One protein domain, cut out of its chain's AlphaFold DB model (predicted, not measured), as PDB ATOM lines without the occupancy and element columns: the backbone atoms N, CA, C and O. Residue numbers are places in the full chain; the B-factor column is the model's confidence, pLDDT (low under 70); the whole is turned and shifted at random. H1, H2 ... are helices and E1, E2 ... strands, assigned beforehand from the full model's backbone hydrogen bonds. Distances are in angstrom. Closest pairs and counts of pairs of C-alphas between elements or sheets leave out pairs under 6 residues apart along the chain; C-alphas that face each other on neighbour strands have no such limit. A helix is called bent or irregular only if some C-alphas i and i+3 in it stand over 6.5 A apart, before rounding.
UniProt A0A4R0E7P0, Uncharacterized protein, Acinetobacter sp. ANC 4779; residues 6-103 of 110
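This is residues 6 to 103 of the 110 residues of an uncharacterized protein of Acinetobacter sp. ANC 4779 (UniProt A0A4R0E7P0). A long, bent ribbon of antiparallel strands E1 and E2 has helices H1 to H4 gathered toward one end, H3 packing on E1; its other end makes an arm. 98 residues are printed, with E1, H1, H2, H3, H4, E2 in order, class mixed. The whole is only just loose, close to compact: radius of gyration of the C-alphas 15.2 A, spans 47 by 32 by 21 A.

E1, residues 6 to 18, 33.6 A, begins at C-alpha 6 (166.365, 320.802, 162.399) and bends at residue 14. H1 is residues 21 to 24, H2 28 to 36, H3 44 to 56, H4 73 to 78. E2, residues 86 to 102, 38.6 A, bends at residue 91 and ends at C-alpha 102 (171.421, 324.620, 161.852).

Between E1 and E2, N 10 and O 97 are 2.8 A apart. H3 touches H1 with residues 44 to 48 alone; closest C-alphas Ala 24 and Ser 44, 5.8 A. H4 has 0 of 2 O i to N i+4 pairs within hydrogen-bond range, 2 of 3 for i+3.

The printed part has no cut; H3 to H4 is a long link. Residues 61 to 62 have pLDDT under 70.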
ATOM      1  N   LEU A   6     167.787 320.888 162.095       94.62
ATOM      2  CA  LEU A   6     166.365 320.802 162.399       94.62
ATOM      3  C   LEU A   6     165.598 321.060 161.104       94.62
ATOM      4  O   LEU A   6     165.845 322.063 160.439       94.62
ATOM      5  N   VAL A   7     164.697 320.151 160.746       95.62
ATOM      6  CA  VAL A   7     163.845 320.272 159.561       95.62
ATOM      7  C   VAL A   7     162.401 320.343 160.030       95.62
ATOM      8  O   VAL A   7     161.976 319.514 160.834       95.62
ATOM      9  N   LYS A   8     161.659 321.334 159.540       96.19
ATOM     10  CA  LYS A   8     160.205 321.433 159.701       96.19
ATOM     11  C   LYS A   8     159.579 321.406 158.319       96.19
ATOM     12  O   LYS A   8     160.129 322.009 157.402       96.19
ATOM     13  N   LEU A   9     158.470 320.697 158.179       95.94
ATOM     14  CA  LEU A   9     157.794 320.515 156.904       95.94
ATOM     15  C   LEU A   9     156.287 320.355 157.103       95.94
ATOM     16  O   LEU A   9     155.857 319.773 158.101       95.94
ATOM     17  N   THR A  10     155.528 320.875 156.148       95.88
ATOM     18  CA  THR A  10     154.094 320.640 155.965       95.88
ATOM     19  C   THR A  10     153.943 319.662 154.809       95.88
ATOM     20  O   THR A  10     154.531 319.861 153.747       95.88
ATOM     21  N   VAL A  11     153.195 318.584 155.031       94.56
ATOM     22  CA  VAL A  11     152.979 317.520 154.044       94.56
ATOM     23  C   VAL A  11     151.501 317.453 153.736       94.56
ATOM     24  O   VAL A  11     150.693 317.346 154.659       94.56
ATOM     25  N   GLU A  12     151.172 317.467 152.453       95.88
ATOM     26  CA  GLU A  12     149.877 317.006 151.974       95.88
ATOM     27  C   GLU A  12     150.034 315.571 151.475       95.88
ATOM     28  O   GLU A  12     151.040 315.198 150.863       95.88
ATOM     29  N   VAL A  13     149.061 314.737 151.824       96.44
ATOM     30  CA  VAL A  13     149.080 313.316 151.508       96.44
ATOM     31  C   VAL A  13     147.673 312.845 151.175       96.44
ATOM     32  O   VAL A  13     146.709 313.214 151.849       96.44
ATOM     33  N   GLU A  14     147.575 311.988 150.166       97.38
ATOM     34  CA  GLU A  14     146.376 311.227 149.847       97.38
ATOM     35  C   GLU A  14     146.645 309.750 150.153       97.38
ATOM     36  O   GLU A  14     147.562 309.137 149.601       97.38
ATOM     37  N   ILE A  15     145.878 309.182 151.089       97.25
ATOM     38  CA  ILE A  15     146.040 307.797 151.545       97.25
ATOM     39  C   ILE A  15     144.684 307.102 151.477       97.25
ATOM     40  O   ILE A  15     143.724 307.546 152.107       97.25
ATOM     41  N   GLU A  16     144.625 305.980 150.768       97.62
ATOM     42  CA  GLU A  16     143.522 305.034 150.905       97.62
ATOM     43  C   GLU A  16     143.769 304.195 152.158       97.62
ATOM     44  O   GLU A  16     144.841 303.609 152.304       97.62
ATOM     45  N   ILE A  17     142.805 304.150 153.078       97.38
ATOM     46  CA  ILE A  17     142.908 303.380 154.323       97.38
ATOM     47  C   ILE A  17     141.700 302.456 154.422       97.38
ATOM     48  O   ILE A  17     140.553 302.897 154.353       97.38
ATOM     49  N   GLU A  18     141.965 301.175 154.649       96.62
ATOM     50  CA  GLU A  18     140.964 300.168 154.966       96.62
ATOM     51  C   GLU A  18     141.164 299.722 156.415       96.62
ATOM     52  O   GLU A  18     142.245 299.264 156.794       96.62
ATOM     53  N   LEU A  19     140.121 299.873 157.228       95.81
ATOM     54  CA  LEU A  19     140.109 299.464 158.628       95.81
ATOM     55  C   LEU A  19     139.122 298.304 158.819       95.81
ATOM     56  O   LEU A  19     138.110 298.252 158.114       95.81
ATOM     57  N   PRO A  20     139.367 297.402 159.785       94.44
ATOM     58  CA  PRO A  20     138.390 296.392 160.167       94.44
ATOM     59  C   PRO A  20     137.121 297.047 160.732       94.44
ATOM     60  O   PRO A  20     137.155 298.172 161.233       94.44
ATOM     61  N   GLU A  21     136.000 296.326 160.684       93.25
ATOM     62  CA  GLU A  21     134.660 296.857 160.993       93.25
ATOM     63  C   GLU A  21     134.578 297.593 162.340       93.25
ATOM     64  O   GLU A  21     133.972 298.654 162.431       93.25
ATOM     65  N   ASN A  22     135.231 297.072 163.379       91.00
ATOM     66  CA  ASN A  22     135.226 297.669 164.717       91.00
ATOM     67  C   ASN A  22     135.991 299.002 164.800       91.00
ATOM     68  O   ASN A  22     135.746 299.785 165.709       91.00
ATOM     69  N   LEU A  23     136.918 299.269 163.879       94.25
ATOM     70  CA  LEU A  23     137.637 300.544 163.790       94.25
ATOM     71  C   LEU A  23     136.997 301.482 162.761       94.25
ATOM     72  O   LEU A  23     136.972 302.693 162.971       94.25
ATOM     73  N   ALA A  24     136.450 300.929 161.674       96.12
ATOM     74  CA  ALA A  24     135.709 301.682 160.667       96.12
ATOM     75  C   ALA A  24     134.364 302.197 161.208       96.12
ATOM     76  O   ALA A  24     133.949 303.303 160.873       96.12
ATOM     77  N   ASN A  25     133.703 301.435 162.082       96.12
ATOM     78  CA  ASN A  25     132.418 301.762 162.702       96.12
ATOM     79  C   ASN A  25     132.468 301.479 164.218       96.12
ATOM     80  O   ASN A  25     131.792 300.567 164.700       96.12
ATOM     81  N   PRO A  26     133.266 302.241 164.987       95.19
ATOM     82  CA  PRO A  26     133.512 301.935 166.387       95.19
ATOM     83  C   PRO A  26     132.271 302.183 167.242       95.19
ATOM     84  O   PRO A  26     131.578 303.199 167.111       95.19
ATOM     85  N   THR A  27     132.009 301.261 168.162       96.00
ATOM     86  CA  THR A  27     131.032 301.465 169.230       96.00
ATOM     87  C   THR A  27     131.584 302.445 170.278       96.00
ATOM     88  O   THR A  27     132.784 302.731 170.297       96.00
ATOM     89  N   PRO A  28     130.750 302.971 171.196       95.56
ATOM     90  CA  PRO A  28     131.251 303.796 172.295       95.56
ATOM     91  C   PRO A  28     132.322 303.099 173.151       95.56
ATOM     92  O   PRO A  28     133.268 303.752 173.577       95.56
ATOM     93  N   GLU A  29     132.206 301.783 173.352       94.19
ATOM     94  CA  GLU A  29     133.196 300.984 174.087       94.19
ATOM     95  C   GLU A  29     134.525 300.889 173.321       94.19
ATOM     96  O   GLU A  29     135.591 301.065 173.911       94.19
ATOM     97  N   ASP A  30     134.473 300.716 171.994       93.62
ATOM     98  CA  ASP A  30     135.673 300.744 171.148       93.62
ATOM     99  C   ASP A  30     136.369 302.114 171.219       93.62
ATOM    100  O   ASP A  30     137.590 302.181 171.363       93.62
ATOM    101  N   ILE A  31     135.605 303.214 171.178       94.38
ATOM    102  CA  ILE A  31     136.142 304.582 171.306       94.38
ATOM    103  C   ILE A  31     136.823 304.779 172.665       94.38
ATOM    104  O   ILE A  31     137.909 305.358 172.728       94.38
ATOM    105  N   GLU A  32     136.218 304.304 173.755       92.62
ATOM    106  CA  GLU A  32     136.840 304.356 175.082       92.62
ATOM    107  C   GLU A  32     138.155 303.568 175.122       92.62
ATOM    108  O   GLU A  32     139.153 304.078 175.637       92.62
ATOM    109  N   GLY A  33     138.194 302.377 174.517       91.62
ATOM    110  CA  GLY A  33     139.409 301.567 174.402       91.62
ATOM    111  C   GLY A  33     140.515 302.257 173.595       91.62
ATOM    112  O   GLY A  33     141.660 302.328 174.043       91.62
ATOM    113  N   ILE A  34     140.171 302.840 172.446       91.75
ATOM    114  CA  ILE A  34     141.107 303.603 171.604       91.75
ATOM    115  C   ILE A  34     141.663 304.813 172.371       91.75
ATOM    116  O   ILE A  34     142.871 305.058 172.363       91.75
ATOM    117  N   ASN A  35     140.812 305.543 173.096       92.44
ATOM    118  CA  ASN A  35     141.243 306.682 173.905       92.44
ATOM    119  C   ASN A  35     142.119 306.259 175.093       92.44
ATOM    120  O   ASN A  35     143.086 306.947 175.424       92.44
ATOM    121  N   TYR A  36     141.843 305.104 175.707       90.62
ATOM    122  CA  TYR A  36     142.691 304.534 176.756       90.62
ATOM    123  C   TYR A  36     144.112 304.227 176.253       90.62
ATOM    124  O   TYR A  36     145.081 304.368 176.999       90.62
ATOM    125  N   CYS A  37     144.262 303.898 174.966       87.81
ATOM    126  CA  CYS A  37     145.562 303.746 174.314       87.81
ATOM    127  C   CYS A  37     146.289 305.082 174.051       87.81
ATOM    128  O   CYS A  37     147.433 305.063 173.604       87.81
ATOM    129  N   GLY A  38     145.699 306.238 174.373       88.44
ATOM    130  CA  GLY A  38     146.342 307.554 174.260       88.44
ATOM    131  C   GLY A  38     146.047 308.306 172.959       88.44
ATOM    132  O   GLY A  38     146.726 309.290 172.660       88.44
ATOM    133  N   PHE A  39     145.051 307.861 172.192       90.50
ATOM    134  CA  PHE A  39     144.507 308.620 171.065       90.50
ATOM    135  C   PHE A  39     143.409 309.589 171.542       90.50
ATOM    136  O   PHE A  39     142.867 309.424 172.630       90.50
ATOM    137  N   ASP A  40     143.101 310.616 170.744       91.06
ATOM    138  CA  ASP A  40     141.963 311.526 170.972       91.06
ATOM    139  C   ASP A  40     140.963 311.360 169.822       91.06
ATOM    140  O   ASP A  40     141.049 312.013 168.774       91.06
ATOM    141  N   VAL A  41     140.053 310.405 170.008       93.88
ATOM    142  CA  VAL A  41     139.060 309.965 169.029       93.88
ATOM    143  C   VAL A  41     137.660 310.159 169.596       93.88
ATOM    144  O   VAL A  41     137.357 309.762 170.722       93.88
ATOM    145  N   LYS A  42     136.774 310.747 168.785       95.00
ATOM    146  CA  LYS A  42     135.356 310.954 169.130       95.00
ATOM    147  C   LYS A  42     134.406 310.350 168.099       95.00
ATOM    148  O   LYS A  42     133.195 310.347 168.308       95.00
ATOM    149  N   SER A  43     134.938 309.885 166.975       95.50
ATOM    150  CA  SER A  43     134.179 309.400 165.827       95.50
ATOM    151  C   SER A  43     135.028 308.465 164.966       95.50
ATOM    152  O   SER A  43     136.252 308.481 165.065       95.50
ATOM    153  N   SER A  44     134.390 307.717 164.062       95.19
ATOM    154  CA  SER A  44     135.087 306.934 163.028       95.19
ATOM    155  C   SER A  44     136.088 307.785 162.227       95.19
ATOM    156  O   SER A  44     137.240 307.399 162.057       95.19
ATOM    157  N   ASN A  45     135.712 309.003 161.824       97.00
ATOM    158  CA  ASN A  45     136.603 309.885 161.062       97.00
ATOM    159  C   ASN A  45     137.882 310.246 161.834       97.00
ATOM    160  O   ASN A  45     138.952 310.371 161.239       97.00
ATOM    161  N   ASP A  46     137.791 310.391 163.158       96.69
ATOM    162  CA  ASP A  46     138.981 310.599 163.982       96.69
ATOM    163  C   ASP A  46     139.883 309.359 164.001       96.69
ATOM    164  O   ASP A  46     141.100 309.513 163.996       96.69
ATOM    165  N   VAL A  47     139.316 308.146 163.959       96.06
ATOM    166  CA  VAL A  47     140.093 306.899 163.836       96.06
ATOM    167  C   VAL A  47     140.900 306.899 162.537       96.06
ATOM    168  O   VAL A  47     142.098 306.625 162.569       96.06
ATOM    169  N   TYR A  48     140.292 307.282 161.410       97.00
ATOM    170  CA  TYR A  48     140.992 307.405 160.124       97.00
ATOM    171  C   TYR A  48     142.095 308.471 160.142       97.00
ATOM    172  O   TYR A  48     143.193 308.233 159.636       97.00
ATOM    173  N   LYS A  49     141.844 309.627 160.772       95.56
ATOM    174  CA  LYS A  49     142.856 310.678 160.984       95.56
ATOM    175  C   LYS A  49     144.063 310.136 161.759       95.56
ATOM    176  O   LYS A  49     145.207 310.372 161.368       95.56
ATOM    177  N   GLU A  50     143.820 309.398 162.841       93.88
ATOM    178  CA  GLU A  50     144.883 308.805 163.657       93.88
ATOM    179  C   GLU A  50     145.625 307.679 162.923       93.88
ATOM    180  O   GLU A  50     146.855 307.642 162.964       93.88
ATOM    181  N   ALA A  51     144.918 306.827 162.174       94.44
ATOM    182  CA  ALA A  51     145.522 305.813 161.307       94.44
ATOM    183  C   ALA A  51     146.467 306.442 160.269       94.44
ATOM    184  O   ALA A  51     147.616 306.018 160.139       94.44
ATOM    185  N   GLY A  52     146.028 307.509 159.591       94.75
ATOM    186  CA  GLY A  52     146.861 308.259 158.649       94.75
ATOM    187  C   GLY A  52     148.127 308.816 159.305       94.75
ATOM    188  O   GLY A  52     149.230 308.648 158.782       94.75
ATOM    189  N   ARG A  53     148.004 309.401 160.505       91.69
ATOM    190  CA  ARG A  53     149.161 309.885 161.276       91.69
ATOM    191  C   ARG A  53     150.148 308.760 161.607       91.69
ATOM    192  O   ARG A  53     151.355 308.956 161.468       91.69
ATOM    193  N   LEU A  54     149.653 307.590 162.019       91.94
ATOM    194  CA  LEU A  54     150.487 306.425 162.338       91.94
ATOM    195  C   LEU A  54     151.272 305.919 161.125       91.94
ATOM    196  O   LEU A  54     152.467 305.641 161.248       91.94
ATOM    197  N   ILE A  55     150.616 305.844 159.964       92.69
ATOM    198  CA  ILE A  55     151.238 305.462 158.691       92.69
ATOM    199  C   ILE A  55     152.390 306.423 158.358       92.69
ATOM    200  O   ILE A  55     153.509 305.979 158.094       92.69
ATOM    201  N   LEU A  56     152.159 307.738 158.450       91.81
ATOM    202  CA  LEU A  56     153.178 308.758 158.165       91.81
ATOM    203  C   LEU A  56     154.357 308.742 159.148       91.81
ATOM    204  O   LEU A  56     155.478 309.087 158.781       91.81
ATOM    205  N   TRP A  57     154.131 308.335 160.398       88.75
ATOM    206  CA  TRP A  57     155.192 308.174 161.400       88.75
ATOM    207  C   TRP A  57     155.958 306.853 161.281       88.75
ATOM    208  O   TRP A  57     156.844 306.576 162.100       88.75
ATOM    209  N   GLY A  58     155.625 306.017 160.293       85.75
ATOM    210  CA  GLY A  58     156.217 304.692 160.137       85.75
ATOM    211  C   GLY A  58     156.021 303.830 161.384       85.75
ATOM    212  O   GLY A  58     156.922 303.078 161.750       85.75
ATOM    213  N   TYR A  59     154.881 303.992 162.067       81.94
ATOM    214  CA  TYR A  59     154.519 303.252 163.284       81.94
ATOM    215  C   TYR A  59     155.453 303.487 164.486       81.94
ATOM    216  O   TYR A  59     155.496 302.687 165.420       81.94
ATOM    217  N   THR A  60     156.215 304.584 164.493       72.75
ATOM    218  CA  THR A  60     157.183 304.875 165.559       72.75
ATOM    219  C   THR A  60     156.497 305.326 166.855       72.75
ATOM    220  O   THR A  60     155.680 306.242 166.831       72.75
ATOM    221  N   ASN A  61     156.903 304.746 167.998       60.75
ATOM    222  CA  ASN A  61     156.604 305.201 169.372       60.75
ATOM    223  C   ASN A  61     155.127 305.528 169.669       60.75
ATOM    224  O   ASN A  61     154.837 306.421 170.465       60.75
ATOM    225  N   CYS A  62     154.197 304.806 169.051       63.88
ATOM    226  CA  CYS A  62     152.768 304.947 169.308       63.88
ATOM    227  C   CYS A  62     152.219 303.661 169.915       63.88
ATOM    228  O   CYS A  62     152.671 302.582 169.551       63.88
ATOM    229  N   ASN A  63     151.214 303.768 170.786       74.19
ATOM    230  CA  ASN A  63     150.430 302.627 171.273       74.19
ATOM    231  C   ASN A  63     149.497 302.116 170.162       74.19
ATOM    232  O   ASN A  63     148.276 302.112 170.295       74.19
ATOM    233  N   ASN A  64     150.066 301.748 169.019       79.44
ATOM    234  CA  ASN A  64     149.335 301.335 167.830       79.44
ATOM    235  C   ASN A  64     148.785 299.905 167.925       79.44
ATOM    236  O   ASN A  64     148.174 299.455 166.963       79.44
ATOM    237  N   ASP A  65     148.934 299.222 169.067       82.56
ATOM    238  CA  ASP A  65     148.361 297.893 169.325       82.56
ATOM    239  C   ASP A  65     146.865 297.822 168.980       82.56
ATOM    240  O   ASP A  65     146.398 296.800 168.483       82.56
ATOM    241  N   VAL A  66     146.120 298.919 169.170       87.00
ATOM    242  CA  VAL A  66     144.689 298.998 168.830       87.00
ATOM    243  C   VAL A  66     144.409 298.941 167.323       87.00
ATOM    244  O   VAL A  66     143.355 298.465 166.915       87.00
ATOM    245  N   PHE A  67     145.359 299.377 166.493       87.94
ATOM    246  CA  PHE A  67     145.292 299.289 165.031       87.94
ATOM    247  C   PHE A  67     145.972 298.025 164.487       87.94
ATOM    248  O   PHE A  67     145.815 297.690 163.315       87.94
ATOM    249  N   GLY A  68     146.740 297.321 165.321       86.19
ATOM    250  CA  GLY A  68     147.532 296.176 164.898       86.19
ATOM    251  C   GLY A  68     148.577 296.551 163.843       86.19
ATOM    252  O   GLY A  68     149.263 297.572 163.941       86.19
ATOM    253  N   VAL A  69     148.729 295.688 162.838       87.44
ATOM    254  CA  VAL A  69     149.688 295.880 161.747       87.44
ATOM    255  C   VAL A  69     148.963 296.408 160.518       87.44
ATOM    256  O   VAL A  69     147.962 295.849 160.077       87.44
ATOM    257  N   PHE A  70     149.517 297.464 159.935       91.81
ATOM    258  CA  PHE A  70     149.099 297.969 158.638       91.81
ATOM    259  C   PHE A  70     149.855 297.248 157.523       91.81
ATOM    260  O   PHE A  70     151.088 297.194 157.516       91.81
ATOM    261  N   HIS A  71     149.115 296.723 156.552       93.06
ATOM    262  CA  HIS A  71     149.663 296.037 155.389       93.06
ATOM    263  C   HIS A  71     149.395 296.832 154.120       93.06
ATOM    264  O   HIS A  71     148.407 297.546 153.989       93.06
ATOM    265  N   HIS A  72     150.246 296.647 153.122       92.25
ATOM    266  CA  HIS A  72     149.937 297.134 151.785       92.25
ATOM    267  C   HIS A  72     148.884 296.205 151.128       92.25
ATOM    268  O   HIS A  72     148.984 294.981 151.296       92.25
ATOM    269  N   PRO A  73     147.921 296.732 150.339       91.81
ATOM    270  CA  PRO A  73     146.786 295.979 149.794       91.81
ATOM    271  C   PRO A  73     147.115 294.669 149.070       91.81
ATOM    272  O   PRO A  73     146.384 293.692 149.198       91.81
ATOM    273  N   TRP A  74     148.238 294.593 148.348       90.94
ATOM    274  CA  TRP A  74     148.675 293.376 147.648       90.94
ATOM    275  C   TRP A  74     148.826 292.137 148.547       90.94
ATOM    276  O   TRP A  74     148.748 291.022 148.042       90.94
ATOM    277  N   ARG A  75     149.002 292.297 149.869       90.12
ATOM    278  CA  ARG A  75     149.101 291.161 150.806       90.12
ATOM    279  C   ARG A  75     147.748 290.575 151.200       90.12
ATOM    280  O   ARG A  75     147.713 289.531 151.844       90.12
ATOM    281  N   LYS A  76     146.638 291.224 150.844       90.44
ATOM    282  CA  LYS A  76     145.298 290.861 151.318       90.44
ATOM    283  C   LYS A  76     144.918 289.416 150.984       90.44
ATOM    284  O   LYS A  76     144.342 288.738 151.826       90.44
ATOM    285  N   SER A  77     145.295 288.917 149.805       90.25
ATOM    286  CA  SER A  77     145.026 287.531 149.391       90.25
ATOM    287  C   SER A  77     145.811 286.479 150.178       90.25
ATOM    288  O   SER A  77     145.417 285.315 150.200       90.25
ATOM    289  N   ASP A  78     146.916 286.877 150.809       92.25
ATOM    290  CA  ASP A  78     147.846 285.968 151.480       92.25
ATOM    291  C   ASP A  78     147.552 285.844 152.986       92.25
ATOM    292  O   ASP A  78     148.124 284.992 153.675       92.25
ATOM    293  N   LEU A  79     146.658 286.687 153.513       92.06
ATOM    294  CA  LEU A  79     146.295 286.745 154.924       92.06
ATOM    295  C   LEU A  79     145.022 285.935 155.191       92.06
ATOM    296  O   LEU A  79     143.997 286.115 154.542       92.06
ATOM    297  N   LYS A  80     145.074 285.046 156.191       89.19
ATOM    298  CA  LYS A  80     143.948 284.156 156.529       89.19
ATOM    299  C   LYS A  80     142.719 284.882 157.089       89.19
ATOM    300  O   LYS A  80     141.625 284.373 156.902       89.19
ATOM    301  N   ASN A  81     142.916 286.012 157.770       89.12
ATOM    302  CA  ASN A  81     141.859 286.805 158.411       89.12
ATOM    303  C   ASN A  81     142.000 288.282 158.015       89.12
ATOM    304  O   ASN A  81     142.102 289.157 158.875       89.12
ATOM    305  N   ALA A  82     142.111 288.547 156.711       89.75
ATOM    306  CA  ALA A  82     142.342 289.890 156.188       89.75
ATOM    307  C   ALA A  82     141.294 290.909 156.674       89.75
ATOM    308  O   ALA A  82     141.618 292.068 156.865       89.75
ATOM    309  N   GLU A  83     140.061 290.489 156.948       89.00
ATOM    310  CA  GLU A  83     138.977 291.343 157.447       89.00
ATOM    311  C   GLU A  83     139.210 291.939 158.847       89.00
ATOM    312  O   GLU A  83     138.465 292.821 159.268       89.00
ATOM    313  N   ARG A  84     140.210 291.439 159.584       90.81
ATOM    314  CA  ARG A  84     140.599 291.935 160.915       90.81
ATOM    315  C   ARG A  84     141.860 292.795 160.889       90.81
ATOM    316  O   ARG A  84     142.303 293.244 161.941       90.81
ATOM    317  N   GLU A  85     142.456 292.965 159.718       92.81
ATOM    318  CA  GLU A  85     143.730 293.650 159.530       92.81
ATOM    319  C   GLU A  85     143.496 295.044 158.947       92.81
ATOM    320  O   GLU A  85     142.470 295.305 158.316       92.81
ATOM    321  N   CYS A  86     144.463 295.939 159.134       94.44
ATOM    322  CA  CYS A  86     144.428 297.261 158.521       94.44
ATOM    323  C   CYS A  86     145.219 297.255 157.209       94.44
ATOM    324  O   CYS A  86     146.307 296.675 157.133       94.44
ATOM    325  N   PHE A  87     144.720 297.956 156.193       96.25
ATOM    326  CA  PHE A  87     145.437 298.162 154.939       96.25
ATOM    327  C   PHE A  87     145.545 299.637 154.599       96.25
ATOM    328  O   PHE A  87     144.706 300.444 154.993       96.25
ATOM    329  N   TYR A  88     146.591 299.982 153.859       96.50
ATOM    330  CA  TYR A  88     146.750 301.331 153.343       96.50
ATOM    331  C   TYR A  88     147.527 301.364 152.035       96.50
ATOM    332  O   TYR A  88     148.413 300.537 151.806       96.50
ATOM    333  N   ASP A  89     147.231 302.365 151.216       96.31
ATOM    334  CA  ASP A  89     147.977 302.680 150.006       96.31
ATOM    335  C   ASP A  89     148.157 304.197 149.889       96.31
ATOM    336  O   ASP A  89     147.178 304.947 149.871       96.31
ATOM    337  N   ILE A  90     149.410 304.655 149.865       95.25
ATOM    338  CA  ILE A  90     149.724 306.082 149.715       95.25
ATOM    339  C   ILE A  90     149.652 306.399 148.224       95.25
ATOM    340  O   ILE A  90     150.524 305.981 147.464       95.25
ATOM    341  N   GLN A  91     148.616 307.134 147.829       95.94
ATOM    342  CA  GLN A  91     148.369 307.497 146.435       95.94
ATOM    343  C   GLN A  91     149.267 308.654 146.000       95.94
ATOM    344  O   GLN A  91     149.869 308.604 144.928       95.94
ATOM    345  N   ASP A  92     149.390 309.671 146.854       95.81
ATOM    346  CA  ASP A  92     150.262 310.816 146.619       95.81
ATOM    347  C   ASP A  92     150.808 311.378 147.934       95.81
ATOM    348  O   ASP A  92     150.170 311.288 148.987       95.81
ATOM    349  N   ILE A  93     152.008 311.948 147.878       95.44
ATOM    350  CA  ILE A  93     152.640 312.635 149.003       95.44
ATOM    351  C   ILE A  93     153.543 313.746 148.483       95.44
ATOM    352  O   ILE A  93     154.485 313.503 147.723       95.44
ATOM    353  N   TYR A  94     153.311 314.971 148.943       95.50
ATOM    354  CA  TYR A  94     154.166 316.094 148.591       95.50
ATOM    355  C   TYR A  94     154.412 317.030 149.772       95.50
ATOM    356  O   TYR A  94     153.621 317.146 150.707       95.50
ATOM    357  N   VAL A  95     155.575 317.683 149.740       95.88
ATOM    358  CA  VAL A  95     155.961 318.695 150.727       95.88
ATOM    359  C   VAL A  95     155.526 320.051 150.197       95.88
ATOM    360  O   VAL A  95     156.028 320.485 149.161       95.88
ATOM    361  N   ASP A  96     154.612 320.694 150.913       93.88
ATOM    362  CA  ASP A  96     154.085 322.012 150.564       93.88
ATOM    363  C   ASP A  96     155.067 323.113 151.000       93.88
ATOM    364  O   ASP A  96     155.668 323.817 150.187       93.88
ATOM    365  N   GLU A  97     155.357 323.171 152.302       95.75
ATOM    366  CA  GLU A  97     156.288 324.134 152.893       95.75
ATOM    367  C   GLU A  97     157.372 323.422 153.704       95.75
ATOM    368  O   GLU A  97     157.113 322.408 154.355       95.75
ATOM    369  N   PHE A  98     158.596 323.963 153.720       96.94
ATOM    370  CA  PHE A  98     159.649 323.468 154.609       96.94
ATOM    371  C   PHE A  98     160.645 324.549 155.044       96.94
ATOM    372  O   PHE A  98     160.898 325.527 154.340       96.94
ATOM    373  N   SER A  99     161.267 324.335 156.204       96.75
ATOM    374  CA  SER A  99     162.397 325.122 156.697       96.75
ATOM    375  C   SER A  99     163.501 324.223 157.254       96.75
ATOM    376  O   SER A  99     163.253 323.119 157.747       96.75
ATOM    377  N   VAL A 100     164.749 324.692 157.151       96.69
ATOM    378  CA  VAL A 100     165.934 323.969 157.625       96.69
ATOM    379  C   VAL A 100     166.821 324.912 158.430       96.69
ATOM    380  O   VAL A 100     167.323 325.904 157.907       96.69
ATOM    381  N   GLU A 101     167.068 324.560 159.688       95.00
ATOM    382  CA  GLU A 101     167.871 325.341 160.629       95.00
ATOM    383  C   GLU A 101     169.116 324.548 161.059       95.00
ATOM    384  O   GLU A 101     169.079 323.325 161.236       95.00
ATOM    385  N   ASN A 102     170.245 325.237 161.241       92.19
ATOM    386  CA  ASN A 102     171.421 324.620 161.852       92.19
ATOM    387  C   ASN A 102     171.190 324.486 163.358       92.19
ATOM    388  O   ASN A 102     170.760 325.435 164.008       92.19
ATOM    389  N   ILE A 103     171.518 323.325 163.921       88.25
ATOM    390  CA  ILE A 103     171.490 323.148 165.373       88.25
ATOM    391  C   ILE A 103     172.855 323.584 165.896       88.25
ATOM    392  O   ILE A 103     173.837 322.849 165.762       88.25
TER     393      ILE A 103